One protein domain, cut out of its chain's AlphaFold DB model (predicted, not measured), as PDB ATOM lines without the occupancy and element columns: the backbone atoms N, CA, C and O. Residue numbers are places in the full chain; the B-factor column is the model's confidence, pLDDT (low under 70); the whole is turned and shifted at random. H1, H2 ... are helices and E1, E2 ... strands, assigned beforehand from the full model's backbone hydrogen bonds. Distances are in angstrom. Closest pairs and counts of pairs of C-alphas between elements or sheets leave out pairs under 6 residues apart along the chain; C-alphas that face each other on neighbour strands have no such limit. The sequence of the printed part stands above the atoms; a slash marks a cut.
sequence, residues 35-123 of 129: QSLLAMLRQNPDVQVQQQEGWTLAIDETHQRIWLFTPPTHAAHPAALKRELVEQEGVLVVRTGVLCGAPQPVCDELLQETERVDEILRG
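AT A GLANCE: This is residues 35 to 123 of the 129 residues of the protein "Heat shock protein DnaJ-like protein" of Alcanivorax pacificus W11-5 (UniProt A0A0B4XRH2). A twisted sheet of five antiparallel strands is covered on one face, along its E5 edge, by the long helix H2, while the short helix H1 packs on the other face, over E3. The sheet is a meander, each strand the antiparallel neighbour of the one before, and its last two strands, E4 and E5, form a long hairpin that reaches well past the shorter E1, E2 and E3. The printed part has 89 residues, with two named helices and five named strands in the order H1 E1 E2 E3 E4 E5 H2; the order across the sheet is E1 - E2 - E3 - E4 - E5, and the class is mixed, helices and strands. The whole is compact, with a radius of gyration of the C-alphas of 13.5 A and spans of 37 by 34 by 22 A.

HOW THE PARTS SIT: H1, residues 35 to 41, is on the sheet at a height of 8.6 A, over E3, residues 65 to 69. On the local plane its line stands at 32 degrees to that of E3, only just slantwise to the strands. E1, residues 48 to 52, is an edge strand and forms a hairpin with E2, residues 55 to 60, where N 50 and O 57 are 2.9 A apart. The closest C-alphas of H1 and E2 are those of Leu 41 and Ala 58, 6.9 A apart. E2 and E3 form the next hairpin, with N 58 and O 67 at 2.9 A. E3 and E4, residues 79 to 88, are a hairpin too, with N 66 and O 83 at 2.8 A. E4 bends by 55 degrees at residue 85. It forms the last hairpin with E5, residues 91 to 100, the other edge strand; N 84 and O 95 are 2.9 A apart, N 88 and O 91 2.8 A. H2, residues 104 to 123, is on the opposite face from H1, at a height of 9.6 A. It lies over E5 and runs along the strands, at 21 degrees to E5 on the local plane. The closest C-alphas of H2 and E5 are those of Cys 100 and Cys 107, 6.2 A apart. H1 and H2 are apart. In H1 and H2 every O i to N i+4 pair is within hydrogen-bond range.

IN THESE COORDINATES: H1 begins at C-alpha 35, (-11.007, 55.609, -20.853), and is 9.9 A long from first to last C-alpha. E1 measures 12.5 A, E2 16.3 A, E3 13.4 A, E4 26.3 A and E5 28.5 A. E4 begins at C-alpha 79, (-3.996, 51.018, -20.747). H2 is 28.9 A long and ends at C-alpha 123, (9.526, 34.872, -3.323).

THE WHOLE: The two C-alphas farthest apart are those of Thr 73 and Gly 90, 39.4 A. The printed part has no cut and no long link. The mean pLDDT of the printed part is 93.6, and no printed residue is under 70.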
ATOM      1  N   GLN A  35     -10.329  54.371 -21.231       94.00
ATOM      2  CA  GLN A  35     -11.007  55.609 -20.853       94.00
ATOM      3  C   GLN A  35     -12.481  55.388 -20.508       94.00
ATOM      4  O   GLN A  35     -12.948  55.962 -19.524       94.00
ATOM      5  N   SER A  36     -13.215  54.574 -21.282       94.00
ATOM      6  CA  SER A  36     -14.618  54.274 -20.959       94.00
ATOM      7  C   SER A  36     -14.723  53.496 -19.655       94.00
ATOM      8  O   SER A  36     -15.578  53.811 -18.833       94.00
ATOM      9  N   LEU A  37     -13.805  52.556 -19.418       95.25
ATOM     10  CA  LEU A  37     -13.709  51.846 -18.150       95.25
ATOM     11  C   LEU A  37     -13.499  52.811 -16.976       95.25
ATOM     12  O   LEU A  37     -14.268  52.776 -16.020       95.25
ATOM     13  N   LEU A  38     -12.517  53.714 -17.060       96.50
ATOM     14  CA  LEU A  38     -12.276  54.695 -15.998       96.50
ATOM     15  C   LEU A  38     -13.493  55.606 -15.765       96.50
ATOM     16  O   LEU A  38     -13.819  55.927 -14.622       96.50
ATOM     17  N   ALA A  39     -14.179  56.017 -16.834       95.94
ATOM     18  CA  ALA A  39     -15.388  56.829 -16.736       95.94
ATOM     19  C   ALA A  39     -16.551  56.083 -16.060       95.94
ATOM     20  O   ALA A  39     -17.285  56.705 -15.292       95.94
ATOM     21  N   MET A  40     -16.705  54.778 -16.311       95.31
ATOM     22  CA  MET A  40     -17.693  53.933 -15.629       95.31
ATOM     23  C   MET A  40     -17.347  53.744 -14.149       95.31
ATOM     24  O   MET A  40     -18.206  53.934 -13.295       95.31
ATOM     25  N   LEU A  41     -16.087  53.433 -13.829       95.94
ATOM     26  CA  LEU A  41     -15.654  53.207 -12.445       95.94
ATOM     27  C   LEU A  41     -15.817  54.454 -11.570       95.94
ATOM     28  O   LEU A  41     -16.231  54.341 -10.426       95.94
ATOM     29  N   ARG A  42     -15.587  55.653 -12.119       97.25
ATOM     30  CA  ARG A  42     -15.829  56.924 -11.408       97.25
ATOM     31  C   ARG A  42     -17.291  57.171 -11.033       97.25
ATOM     32  O   ARG A  42     -17.552  58.023 -10.193       97.25
ATOM     33  N   GLN A  43     -18.229  56.494 -11.689       96.75
ATOM     34  CA  GLN A  43     -19.660  56.605 -11.399       96.75
ATOM     35  C   GLN A  43     -20.137  55.535 -10.413       96.75
ATOM     36  O   GLN A  43     -21.274  55.607  -9.953       96.75
ATOM     37  N   ASN A  44     -19.295  54.548 -10.093       95.50
ATOM     38  CA  ASN A  44     -19.632  53.494  -9.153       95.50
ATOM     39  C   ASN A  44     -19.317  53.957  -7.714       95.50
ATOM     40  O   ASN A  44     -18.147  54.189  -7.411       95.50
ATOM     41  N   PRO A  45     -20.321  54.089  -6.824       96.69
ATOM     42  CA  PRO A  45     -20.105  54.542  -5.449       96.69
ATOM     43  C   PRO A  45     -19.281  53.565  -4.595       96.69
ATOM     44  O   PRO A  45     -18.699  53.994  -3.602       96.69
ATOM     45  N   ASP A  46     -19.199  52.293  -4.987       96.19
ATOM     46  CA  ASP A  46     -18.421  51.268  -4.280       96.19
ATOM     47  C   ASP A  46     -16.943  51.255  -4.708       96.19
ATOM     48  O   ASP A  46     -16.136  50.506  -4.158       96.19
ATOM     49  N   VAL A  47     -16.577  52.079  -5.698       97.88
ATOM     50  CA  VAL A  47     -15.221  52.146  -6.243       97.88
ATOM     51  C   VAL A  47     -14.549  53.445  -5.829       97.88
ATOM     52  O   VAL A  47     -14.952  54.543  -6.215       97.88
ATOM     53  N   GLN A  48     -13.447  53.323  -5.099       98.31
ATOM     54  CA  GLN A  48     -12.612  54.460  -4.736       98.31
ATOM     55  C   GLN A  48     -11.604  54.735  -5.847       98.31
ATOM     56  O   GLN A  48     -10.806  53.869  -6.204       98.31
ATOM     57  N   VAL A  49     -11.621  55.948  -6.401       98.12
ATOM     58  CA  VAL A  49     -10.674  56.364  -7.441       98.12
ATOM     59  C   VAL A  49      -9.667  57.349  -6.862       98.12
ATOM     60  O   VAL A  49     -10.044  58.412  -6.374       98.12
ATOM     61  N   GLN A  50      -8.382  57.020  -6.965       97.94
ATOM     62  CA  GLN A  50      -7.283  57.829  -6.442       97.94
ATOM     63  C   GLN A  50      -6.127  57.943  -7.437       97.94
ATOM     64  O   GLN A  50      -6.004  57.148  -8.366       97.94
ATOM     65  N   GLN A  51      -5.277  58.951  -7.245       97.44
ATOM     66  CA  GLN A  51      -4.046  59.132  -8.013       97.44
ATOM     67  C   GLN A  51      -2.848  58.771  -7.139       97.44
ATOM     68  O   GLN A  51      -2.739  59.263  -6.018       97.44
ATOM     69  N   GLN A  52      -1.931  57.966  -7.667       95.56
ATOM     70  CA  GLN A  52      -0.696  57.597  -6.986       95.56
ATOM     71  C   GLN A  52       0.451  57.588  -7.992       95.56
ATOM     72  O   GLN A  52       0.401  56.871  -8.983       95.56
ATOM     73  N   GLU A  53       1.464  58.427  -7.763       93.88
ATOM     74  CA  GLU A  53       2.671  58.490  -8.610       93.88
ATOM     75  C   GLU A  53       2.366  58.656 -10.116       93.88
ATOM     76  O   GLU A  53       3.031  58.102 -10.985       93.88
ATOM     77  N   GLY A  54       1.317  59.421 -10.439       95.69
ATOM     78  CA  GLY A  54       0.856  59.660 -11.813       95.69
ATOM     79  C   GLY A  54      -0.105  58.601 -12.364       95.69
ATOM     80  O   GLY A  54      -0.819  58.887 -13.325       95.69
ATOM     81  N   TRP A  55      -0.189  57.427 -11.744       97.44
ATOM     82  CA  TRP A  55      -1.167  56.395 -12.076       97.44
ATOM     83  C   TRP A  55      -2.532  56.723 -11.485       97.44
ATOM     84  O   TRP A  55      -2.619  57.243 -10.370       97.44
ATOM     85  N   THR A  56      -3.597  56.350 -12.198       98.50
ATOM     86  CA  THR A  56      -4.946  56.314 -11.616       98.50
ATOM     87  C   THR A  56      -5.235  54.919 -11.111       98.50
ATOM     88  O   THR A  56      -5.112  53.957 -11.860       98.50
ATOM     89  N   LEU A  57      -5.629  54.803  -9.851       98.31
ATOM     90  CA  LEU A  57      -6.064  53.562  -9.233       98.31
ATOM     91  C   LEU A  57      -7.571  53.644  -9.016       98.31
ATOM     92  O   LEU A  57      -8.069  54.657  -8.528       98.31
ATOM     93  N   ALA A  58      -8.289  52.588  -9.370       98.19
ATOM     94  CA  ALA A  58      -9.682  52.393  -8.999       98.19
ATOM     95  C   ALA A  58      -9.771  51.119  -8.157       98.19
ATOM     96  O   ALA A  58      -9.305  50.069  -8.595       98.19
ATOM     97  N   ILE A  59     -10.307  51.217  -6.947       98.25
ATOM     98  CA  ILE A  59     -10.264  50.170  -5.925       98.25
ATOM     99  C   ILE A  59     -11.697  49.789  -5.567       98.25
ATOM    100  O   ILE A  59     -12.467  50.632  -5.116       98.25
ATOM    101  N   ASP A  60     -12.032  48.522  -5.770       97.25
ATOM    102  CA  ASP A  60     -13.274  47.876  -5.353       97.25
ATOM    103  C   ASP A  60     -12.924  46.866  -4.256       97.25
ATOM    104  O   ASP A  60     -12.501  45.737  -4.526       97.25
ATOM    105  N   GLU A  61     -13.025  47.305  -3.002       95.81
ATOM    106  CA  GLU A  61     -12.689  46.469  -1.844       95.81
ATOM    107  C   GLU A  61     -13.689  45.322  -1.670       95.81
ATOM    108  O   GLU A  61     -13.290  44.210  -1.319       95.81
ATOM    109  N   THR A  62     -14.965  45.567  -1.987       94.56
ATOM    110  CA  THR A  62     -16.060  44.591  -1.885       94.56
ATOM    111  C   THR A  62     -15.785  43.352  -2.731       94.56
ATOM    112  O   THR A  62     -16.024  42.232  -2.277       94.56
ATOM    113  N   HIS A  63     -15.242  43.535  -3.936       93.94
ATOM    114  CA  HIS A  63     -14.916  42.440  -4.856       93.94
ATOM    115  C   HIS A  63     -13.414  42.133  -4.937       93.94
ATOM    116  O   HIS A  63     -12.990  41.413  -5.840       93.94
ATOM    117  N   GLN A  64     -12.603  42.681  -4.022       95.19
ATOM    118  CA  GLN A  64     -11.146  42.495  -3.968       95.19
ATOM    119  C   GLN A  64     -10.462  42.724  -5.324       95.19
ATOM    120  O   GLN A  64      -9.656  41.912  -5.802       95.19
ATOM    121  N   ARG A  65     -10.808  43.844  -5.962       95.81
ATOM    122  CA  ARG A  65     -10.390  44.166  -7.322       95.81
ATOM    123  C   ARG A  65      -9.819  45.571  -7.405       95.81
ATOM    124  O   ARG A  65     -10.377  46.528  -6.881       95.81
ATOM    125  N   ILE A  66      -8.709  45.701  -8.116       96.56
ATOM    126  CA  ILE A  66      -8.048  46.976  -8.369       96.56
ATOM    127  C   ILE A  66      -7.818  47.114  -9.867       96.56
ATOM    128  O   ILE A  66      -7.398  46.167 -10.535       96.56
ATOM    129  N   TRP A  67      -8.056  48.309 -10.391       97.19
ATOM    130  CA  TRP A  67      -7.613  48.707 -11.716       97.19
ATOM    131  C   TRP A  67      -6.526  49.768 -11.607       97.19
ATOM    132  O   TRP A  67      -6.680  50.735 -10.865       97.19
ATOM    133  N   LEU A  68      -5.449  49.600 -12.370       97.06
ATOM    134  CA  LEU A  68      -4.353  50.553 -12.483       97.06
ATOM    135  C   LEU A  68      -4.324  51.090 -13.912       97.06
ATOM    136  O   LEU A  68      -4.120  50.331 -14.859       97.06
ATOM    137  N   PHE A  69      -4.523  52.392 -14.073       97.81
ATOM    138  CA  PHE A  69      -4.510  53.073 -15.361       97.81
ATOM    139  C   PHE A  69      -3.178  53.782 -15.566       97.81
ATOM    140  O   PHE A  69      -2.751  54.591 -14.735       97.81
ATOM    141  N   THR A  70      -2.549  53.498 -16.702       97.31
ATOM    142  CA  THR A  70      -1.237  54.039 -17.070       97.31
ATOM    143  C   THR A  70      -1.251  55.569 -17.180       97.31
ATOM    144  O   THR A  70      -2.152  56.100 -17.848       97.31
ATOM    145  N   PRO A  71      -0.246  56.288 -16.643       97.38
ATOM    146  CA  PRO A  71      -0.090  57.722 -16.879       97.38
ATOM    147  C   PRO A  71       0.168  58.015 -18.366       97.38
ATOM    148  O   PRO A  71       0.668  57.141 -19.072       97.38
ATOM    149  N   PRO A  72      -0.078  59.249 -18.854       96.56
ATOM    150  CA  PRO A  72       0.205  59.638 -20.242       96.56
ATOM    151  C   PRO A  72       1.663  59.448 -20.688       96.56
ATOM    152  O   PRO A  72       1.939  59.391 -21.880       96.56
ATOM    153  N   THR A  73       2.599  59.386 -19.739       96.06
ATOM    154  CA  THR A  73       4.035  59.190 -19.980       96.06
ATOM    155  C   THR A  73       4.429  57.727 -20.179       96.06
ATOM    156  O   THR A  73       5.556  57.455 -20.584       96.06
ATOM    157  N   HIS A  74       3.540  56.781 -19.876       96.12
ATOM    158  CA  HIS A  74       3.820  55.357 -19.992       96.12
ATOM    159  C   HIS A  74       3.672  54.888 -21.445       96.12
ATOM    160  O   HIS A  74       2.717  55.265 -22.120       96.12
ATOM    161  N   ALA A  75       4.559  54.007 -21.918       96.31
ATOM    162  CA  ALA A  75       4.549  53.533 -23.309       96.31
ATOM    163  C   ALA A  75       3.232  52.842 -23.705       96.31
ATOM    164  O   ALA A  75       2.729  53.031 -24.808       96.31
ATOM    165  N   ALA A  76       2.643  52.082 -22.778       96.00
ATOM    166  CA  ALA A  76       1.350  51.423 -22.977       96.00
ATOM    167  C   ALA A  76       0.134  52.361 -22.846       96.00
ATOM    168  O   ALA A  76      -0.997  51.887 -22.917       96.00
ATOM    169  N   HIS A  77       0.319  53.668 -22.628       96.94
ATOM    170  CA  HIS A  77      -0.816  54.576 -22.520       96.94
ATOM    171  C   HIS A  77      -1.572  54.695 -23.855       96.94
ATOM    172  O   HIS A  77      -0.953  54.951 -24.888       96.94
ATOM    173  N   PRO A  78      -2.914  54.602 -23.851       96.00
ATOM    174  CA  PRO A  78      -3.770  54.316 -22.701       96.00
ATOM    175  C   PRO A  78      -3.886  52.808 -22.433       96.00
ATOM    176  O   PRO A  78      -4.223  52.044 -23.333       96.00
ATOM    177  N   ALA A  79      -3.706  52.380 -21.185       96.00
ATOM    178  CA  ALA A  79      -3.996  51.018 -20.747       96.00
ATOM    179  C   ALA A  79      -4.533  50.984 -19.312       96.00
ATOM    180  O   ALA A  79      -4.339  51.918 -18.528       96.00
ATOM    181  N   ALA A  80      -5.215  49.890 -18.988       96.12
ATOM    182  CA  ALA A  80      -5.685  49.551 -17.658       96.12
ATOM    183  C   ALA A  80      -5.295  48.105 -17.326       96.12
ATOM    184  O   ALA A  80      -5.694  47.178 -18.029       96.12
ATOM    185  N   LEU A  81      -4.552  47.906 -16.243       94.69
ATOM    186  CA  LEU A  81      -4.354  46.595 -15.633       94.69
ATOM    187  C   LEU A  81      -5.481  46.342 -14.641       94.69
ATOM    188  O   LEU A  81      -5.746  47.191 -13.799       94.69
ATOM    189  N   LYS A  82      -6.123  45.181 -14.709       94.75
ATOM    190  CA  LYS A  82      -7.068  44.702 -13.697       94.75
ATOM    191  C   LYS A  82      -6.377  43.623 -12.874       94.75
ATOM    192  O   LYS A  82      -5.880  42.657 -13.446       94.75
ATOM    193  N   ARG A  83      -6.397  43.768 -11.554       94.06
ATOM    194  CA  ARG A  83      -5.927  42.783 -10.578       94.06
ATOM    195  C   ARG A  83      -7.096  42.382  -9.692       94.06
ATOM    196  O   ARG A  83      -7.784  43.250  -9.167       94.06
ATOM    197  N   GLU A  84      -7.343  41.091  -9.555       93.94
ATOM    198  CA  GLU A  84      -8.480  40.558  -8.803       93.94
ATOM    199  C   GLU A  84      -8.039  39.345  -7.993       93.94
ATOM    200  O   GLU A  84      -7.403  38.442  -8.540       93.94
ATOM    201  N   LEU A  85      -8.360  39.322  -6.702       92.44
ATOM    202  CA  LEU A  85      -8.136  38.138  -5.885       92.44
ATOM    203  C   LEU A  85      -9.245  37.124  -6.178       92.44
ATOM    204  O   LEU A  85     -10.425  37.425  -6.025       92.44
ATOM    205  N   VAL A  86      -8.872  35.933  -6.633       91.50
ATOM    206  CA  VAL A  86      -9.816  34.854  -6.939       91.50
ATOM    207  C   VAL A  86      -9.349  33.558  -6.295       91.50
ATOM    208  O   VAL A  86      -8.155  33.276  -6.247       91.50
ATOM    209  N   GLU A  87     -10.285  32.739  -5.835       91.38
ATOM    210  CA  GLU A  87      -9.980  31.382  -5.396       91.38
ATOM    211  C   GLU A  87      -9.907  30.452  -6.612       91.38
ATOM    212  O   GLU A  87     -10.810  30.425  -7.454       91.38
ATOM    213  N   GLN A  88      -8.814  29.704  -6.731       87.38
ATOM    214  CA  GLN A  88      -8.626  28.669  -7.742       87.38
ATOM    215  C   GLN A  88      -8.074  27.425  -7.055       87.38
ATOM    216  O   GLN A  88      -7.028  27.481  -6.421       87.38
ATOM    217  N   GLU A  89      -8.803  26.312  -7.164       91.00
ATOM    218  CA  GLU A  89      -8.395  25.013  -6.603       91.00
ATOM    219  C   GLU A  89      -8.091  25.065  -5.089       91.00
ATOM    220  O   GLU A  89      -7.195  24.387  -4.598       91.00
ATOM    221  N   GLY A  90      -8.848  25.874  -4.336       90.62
ATOM    222  CA  GLY A  90      -8.674  26.046  -2.888       90.62
ATOM    223  C   GLY A  90      -7.548  27.006  -2.489       90.62
ATOM    224  O   GLY A  90      -7.257  27.142  -1.303       90.62
ATOM    225  N   VAL A  91      -6.913  27.676  -3.457       87.56
ATOM    226  CA  VAL A  91      -5.827  28.636  -3.227       87.56
ATOM    227  C   VAL A  91      -6.244  30.024  -3.709       87.56
ATOM    228  O   VAL A  91      -6.769  30.187  -4.810       87.56
ATOM    229  N   LEU A  92      -5.989  31.049  -2.894       87.62
ATOM    230  CA  LEU A  92      -6.165  32.442  -3.304       87.62
ATOM    231  C   LEU A  92      -5.047  32.845  -4.271       87.62
ATOM    232  O   LEU A  92      -3.866  32.806  -3.928       87.62
ATOM    233  N   VAL A  93      -5.424  33.268  -5.476       87.31
ATOM    234  CA  VAL A  93      -4.500  33.718  -6.521       87.31
ATOM    235  C   VAL A  93      -4.898  35.092  -7.042       87.31
ATOM    236  O   VAL A  93      -6.077  35.428  -7.140       87.31
ATOM    237  N   VAL A  94      -3.908  35.895  -7.423       89.38
ATOM    238  CA  VAL A  94      -4.157  37.173  -8.097       89.38
ATOM    239  C   VAL A  94      -4.310  36.911  -9.590       89.38
ATOM    240  O   VAL A  94      -3.368  36.479 -10.254       89.38
ATOM    241  N   ARG A  95      -5.500  37.171 -10.130       89.19
ATOM    242  CA  ARG A  95      -5.752  37.194 -11.570       89.19
ATOM    243  C   ARG A  95      -5.447  38.590 -12.099       89.19
ATOM    244  O   ARG A  95      -6.100  39.556 -11.708       89.19
ATOM    245  N   THR A  96      -4.503  38.663 -13.028       89.94
ATOM    246  CA  THR A  96      -4.122  39.901 -13.710       89.94
ATOM    247  C   THR A  96      -4.583  39.859 -15.164       89.94
ATOM    248  O   THR A  96      -4.522  38.817 -15.813       89.94
ATOM    249  N   GLY A  97      -5.068  40.981 -15.686       89.12
ATOM    250  CA  GLY A  97      -5.375  41.151 -17.106       89.12
ATOM    251  C   GLY A  97      -5.154  42.591 -17.549       89.12
ATOM    252  O   GLY A  97      -5.136  43.496 -16.716       89.12
ATOM    253  N   VAL A  98      -5.004  42.811 -18.855       91.44
ATOM    254  CA  VAL A  98      -4.775  44.141 -19.434       91.44
ATOM    255  C   VAL A  98      -5.872  44.499 -20.438       91.44
ATOM    256  O   VAL A  98      -6.222  43.708 -21.313       91.44
ATOM    257  N   LEU A  99      -6.422  45.703 -20.307       92.12
ATOM    258  CA  LEU A  99      -7.217  46.370 -21.332       92.12
ATOM    259  C   LEU A  99      -6.349  47.465 -21.937       92.12
ATOM    260  O   LEU A  99      -5.939  48.383 -21.230       92.12
ATOM    261  N   CYS A 100      -6.068  47.378 -23.231       90.38
ATOM    262  CA  CYS A 100      -5.083  48.244 -23.863       90.38
ATOM    263  C   CYS A 100      -5.659  49.040 -25.033       90.38
ATOM    264  O   CYS A 100      -6.510  48.549 -25.772       90.38
ATOM    265  N   GLY A 101      -5.167  50.265 -25.203       90.69
ATOM    266  CA  GLY A 101      -5.350  51.092 -26.396       90.69
ATOM    267  C   GLY A 101      -4.040  51.402 -27.132       90.69
ATOM    268  O   GLY A 101      -4.064  52.160 -28.097       90.69
ATOM    269  N   ALA A 102      -2.915  50.829 -26.692       91.81
ATOM    270  CA  ALA A 102      -1.627  50.855 -27.386       91.81
ATOM    271  C   ALA A 102      -1.450  49.607 -28.287       91.81
ATOM    272  O   ALA A 102      -2.262  48.677 -28.216       91.81
ATOM    273  N   PRO A 103      -0.416  49.549 -29.153       92.12
ATOM    274  CA  PRO A 103      -0.112  48.347 -29.926       92.12
ATOM    275  C   PRO A 103       0.132  47.137 -29.019       92.12
ATOM    276  O   PRO A 103       0.848  47.243 -28.028       92.12
ATOM    277  N   GLN A 104      -0.406  45.977 -29.405       88.00
ATOM    278  CA  GLN A 104      -0.390  44.760 -28.588       88.00
ATOM    279  C   GLN A 104       0.984  44.409 -27.977       88.00
ATOM    280  O   GLN A 104       1.017  44.184 -26.770       88.00
ATOM    281  N   PRO A 105       2.119  44.461 -28.708       93.56
ATOM    282  CA  PRO A 105       3.420  44.136 -28.117       93.56
ATOM    283  C   PRO A 105       3.803  45.017 -26.917       93.56
ATOM    284  O   PRO A 105       4.456  44.549 -25.993       93.56
ATOM    285  N   VAL A 106       3.369  46.281 -26.906       94.44
ATOM    286  CA  VAL A 106       3.631  47.228 -25.808       94.44
ATOM    287  C   VAL A 106       2.785  46.886 -24.576       94.44
ATOM    288  O   VAL A 106       3.206  47.059 -23.437       94.44
ATOM    289  N   CYS A 107       1.573  46.383 -24.796       91.25
ATOM    290  CA  CYS A 107       0.670  45.947 -23.734       91.25
ATOM    291  C   CYS A 107       1.121  44.616 -23.124       91.25
ATOM    292  O   CYS A 107       1.008  44.421 -21.914       91.25
ATOM    293  N   ASP A 108       1.643  43.722 -23.965       90.94
ATOM    294  CA  ASP A 108       2.220  42.452 -23.537       90.94
ATOM    295  C   ASP A 108       3.446  42.699 -22.642       90.94
ATOM    296  O   ASP A 108       3.605  42.028 -21.625       90.94
ATOM    297  N   GLU A 109       4.267  43.708 -22.957       93.62
ATOM    298  CA  GLU A 109       5.390  44.131 -22.110       93.62
ATOM    299  C   GLU A 109       4.924  44.631 -20.731       93.62
ATOM    300  O   GLU A 109       5.464  44.197 -19.714       93.62
ATOM    301  N   LEU A 110       3.868  45.456 -20.674       93.12
ATOM    302  CA  LEU A 110       3.270  45.911 -19.408       93.12
ATOM    303  C   LEU A 110       2.781  44.734 -18.542       93.12
ATOM    304  O   LEU A 110       2.970  44.723 -17.320       93.12
ATOM    305  N   LEU A 111       2.138  43.740 -19.161       91.19
ATOM    306  CA  LEU A 111       1.670  42.555 -18.445       91.19
ATOM    307  C   LEU A 111       2.851  41.731 -17.912       91.19
ATOM    308  O   LEU A 111       2.861  41.381 -16.733       91.19
ATOM    309  N   GLN A 112       3.876  41.501 -18.736       92.56
ATOM    310  CA  GLN A 112       5.082  40.761 -18.345       92.56
ATOM    311  C   GLN A 112       5.867  41.452 -17.224       92.56
ATOM    312  O   GLN A 112       6.389  40.785 -16.329       92.56
ATOM    313  N   GLU A 113       5.973  42.781 -17.253       91.31
ATOM    314  CA  GLU A 113       6.596  43.545 -16.169       91.31
ATOM    315  C   GLU A 113       5.851  43.328 -14.848       91.31
ATOM    316  O   GLU A 113       6.473  43.035 -13.825       91.31
ATOM    317  N   THR A 114       4.519  43.387 -14.893       91.31
ATOM    318  CA  THR A 114       3.664  43.162 -13.723       91.31
ATOM    319  C   THR A 114       3.832  41.744 -13.170       91.31
ATOM    320  O   THR A 114       4.024  41.569 -11.968       91.31
ATOM    321  N   GLU A 115       3.824  40.730 -14.036       90.31
ATOM    322  CA  GLU A 115       4.016  39.325 -13.649       90.31
ATOM    323  C   GLU A 115       5.392  39.076 -13.016       90.31
ATOM    324  O   GLU A 115       5.493  38.364 -12.014       90.31
ATOM    325  N   ARG A 116       6.449  39.711 -13.543       90.06
ATOM    326  CA  ARG A 116       7.803  39.625 -12.976       90.06
ATOM    327  C   ARG A 116       7.857  40.194 -11.559       90.06
ATOM    328  O   ARG A 116       8.468  39.592 -10.678       90.06
ATOM    329  N   VAL A 117       7.240  41.354 -11.332       88.62
ATOM    330  CA  VAL A 117       7.175  41.959  -9.992       88.62
ATOM    331  C   VAL A 117       6.407  41.051  -9.033       88.62
ATOM    332  O   VAL A 117       6.852  40.838  -7.907       88.62
ATOM    333  N   ASP A 118       5.304  40.458  -9.484       88.44
ATOM    334  CA  ASP A 118       4.503  39.539  -8.672       88.44
ATOM    335  C   ASP A 118       5.283  38.279  -8.263       88.44
ATOM    336  O   ASP A 118       5.163  37.819  -7.125       88.44
ATOM    337  N   GLU A 119       6.103  37.726  -9.157       88.56
ATOM    338  CA  GLU A 119       6.982  36.595  -8.848       88.56
ATOM    339  C   GLU A 119       8.029  36.958  -7.786       88.56
ATOM    340  O   GLU A 119       8.203  36.223  -6.810       88.56
ATOM    341  N   ILE A 120       8.667  38.125  -7.929       87.88
ATOM    342  CA  ILE A 120       9.635  38.640  -6.952       87.88
ATOM    343  C   ILE A 120       8.970  38.807  -5.581       87.88
ATOM    344  O   ILE A 120       9.497  38.326  -4.576       87.88
ATOM    345  N   LEU A 121       7.797  39.448  -5.531       87.31
ATOM    346  CA  LEU A 121       7.042  39.645  -4.292       87.31
ATOM    347  C   LEU A 121       6.675  38.310  -3.641       87.31
ATOM    348  O   LEU A 121       6.867  38.154  -2.437       87.31
ATOM    349  N   ARG A 122       6.218  37.324  -4.421       84.94
ATOM    350  CA  ARG A 122       5.895  35.985  -3.908       84.94
ATOM    351  C   ARG A 122       7.106  35.303  -3.274       84.94
ATOM    352  O   ARG A 122       6.968  34.725  -2.203       84.94
ATOM    353  N   GLY A 123       8.286  35.415  -3.885       85.56
ATOM    354  CA  GLY A 123       9.526  34.872  -3.323       85.56
ATOM    355  C   GLY A 123       9.970  35.540  -2.014       85.56
ATOM    356  O   GLY A 123      10.717  34.939  -1.246       85.56
TER     357      GLY A 123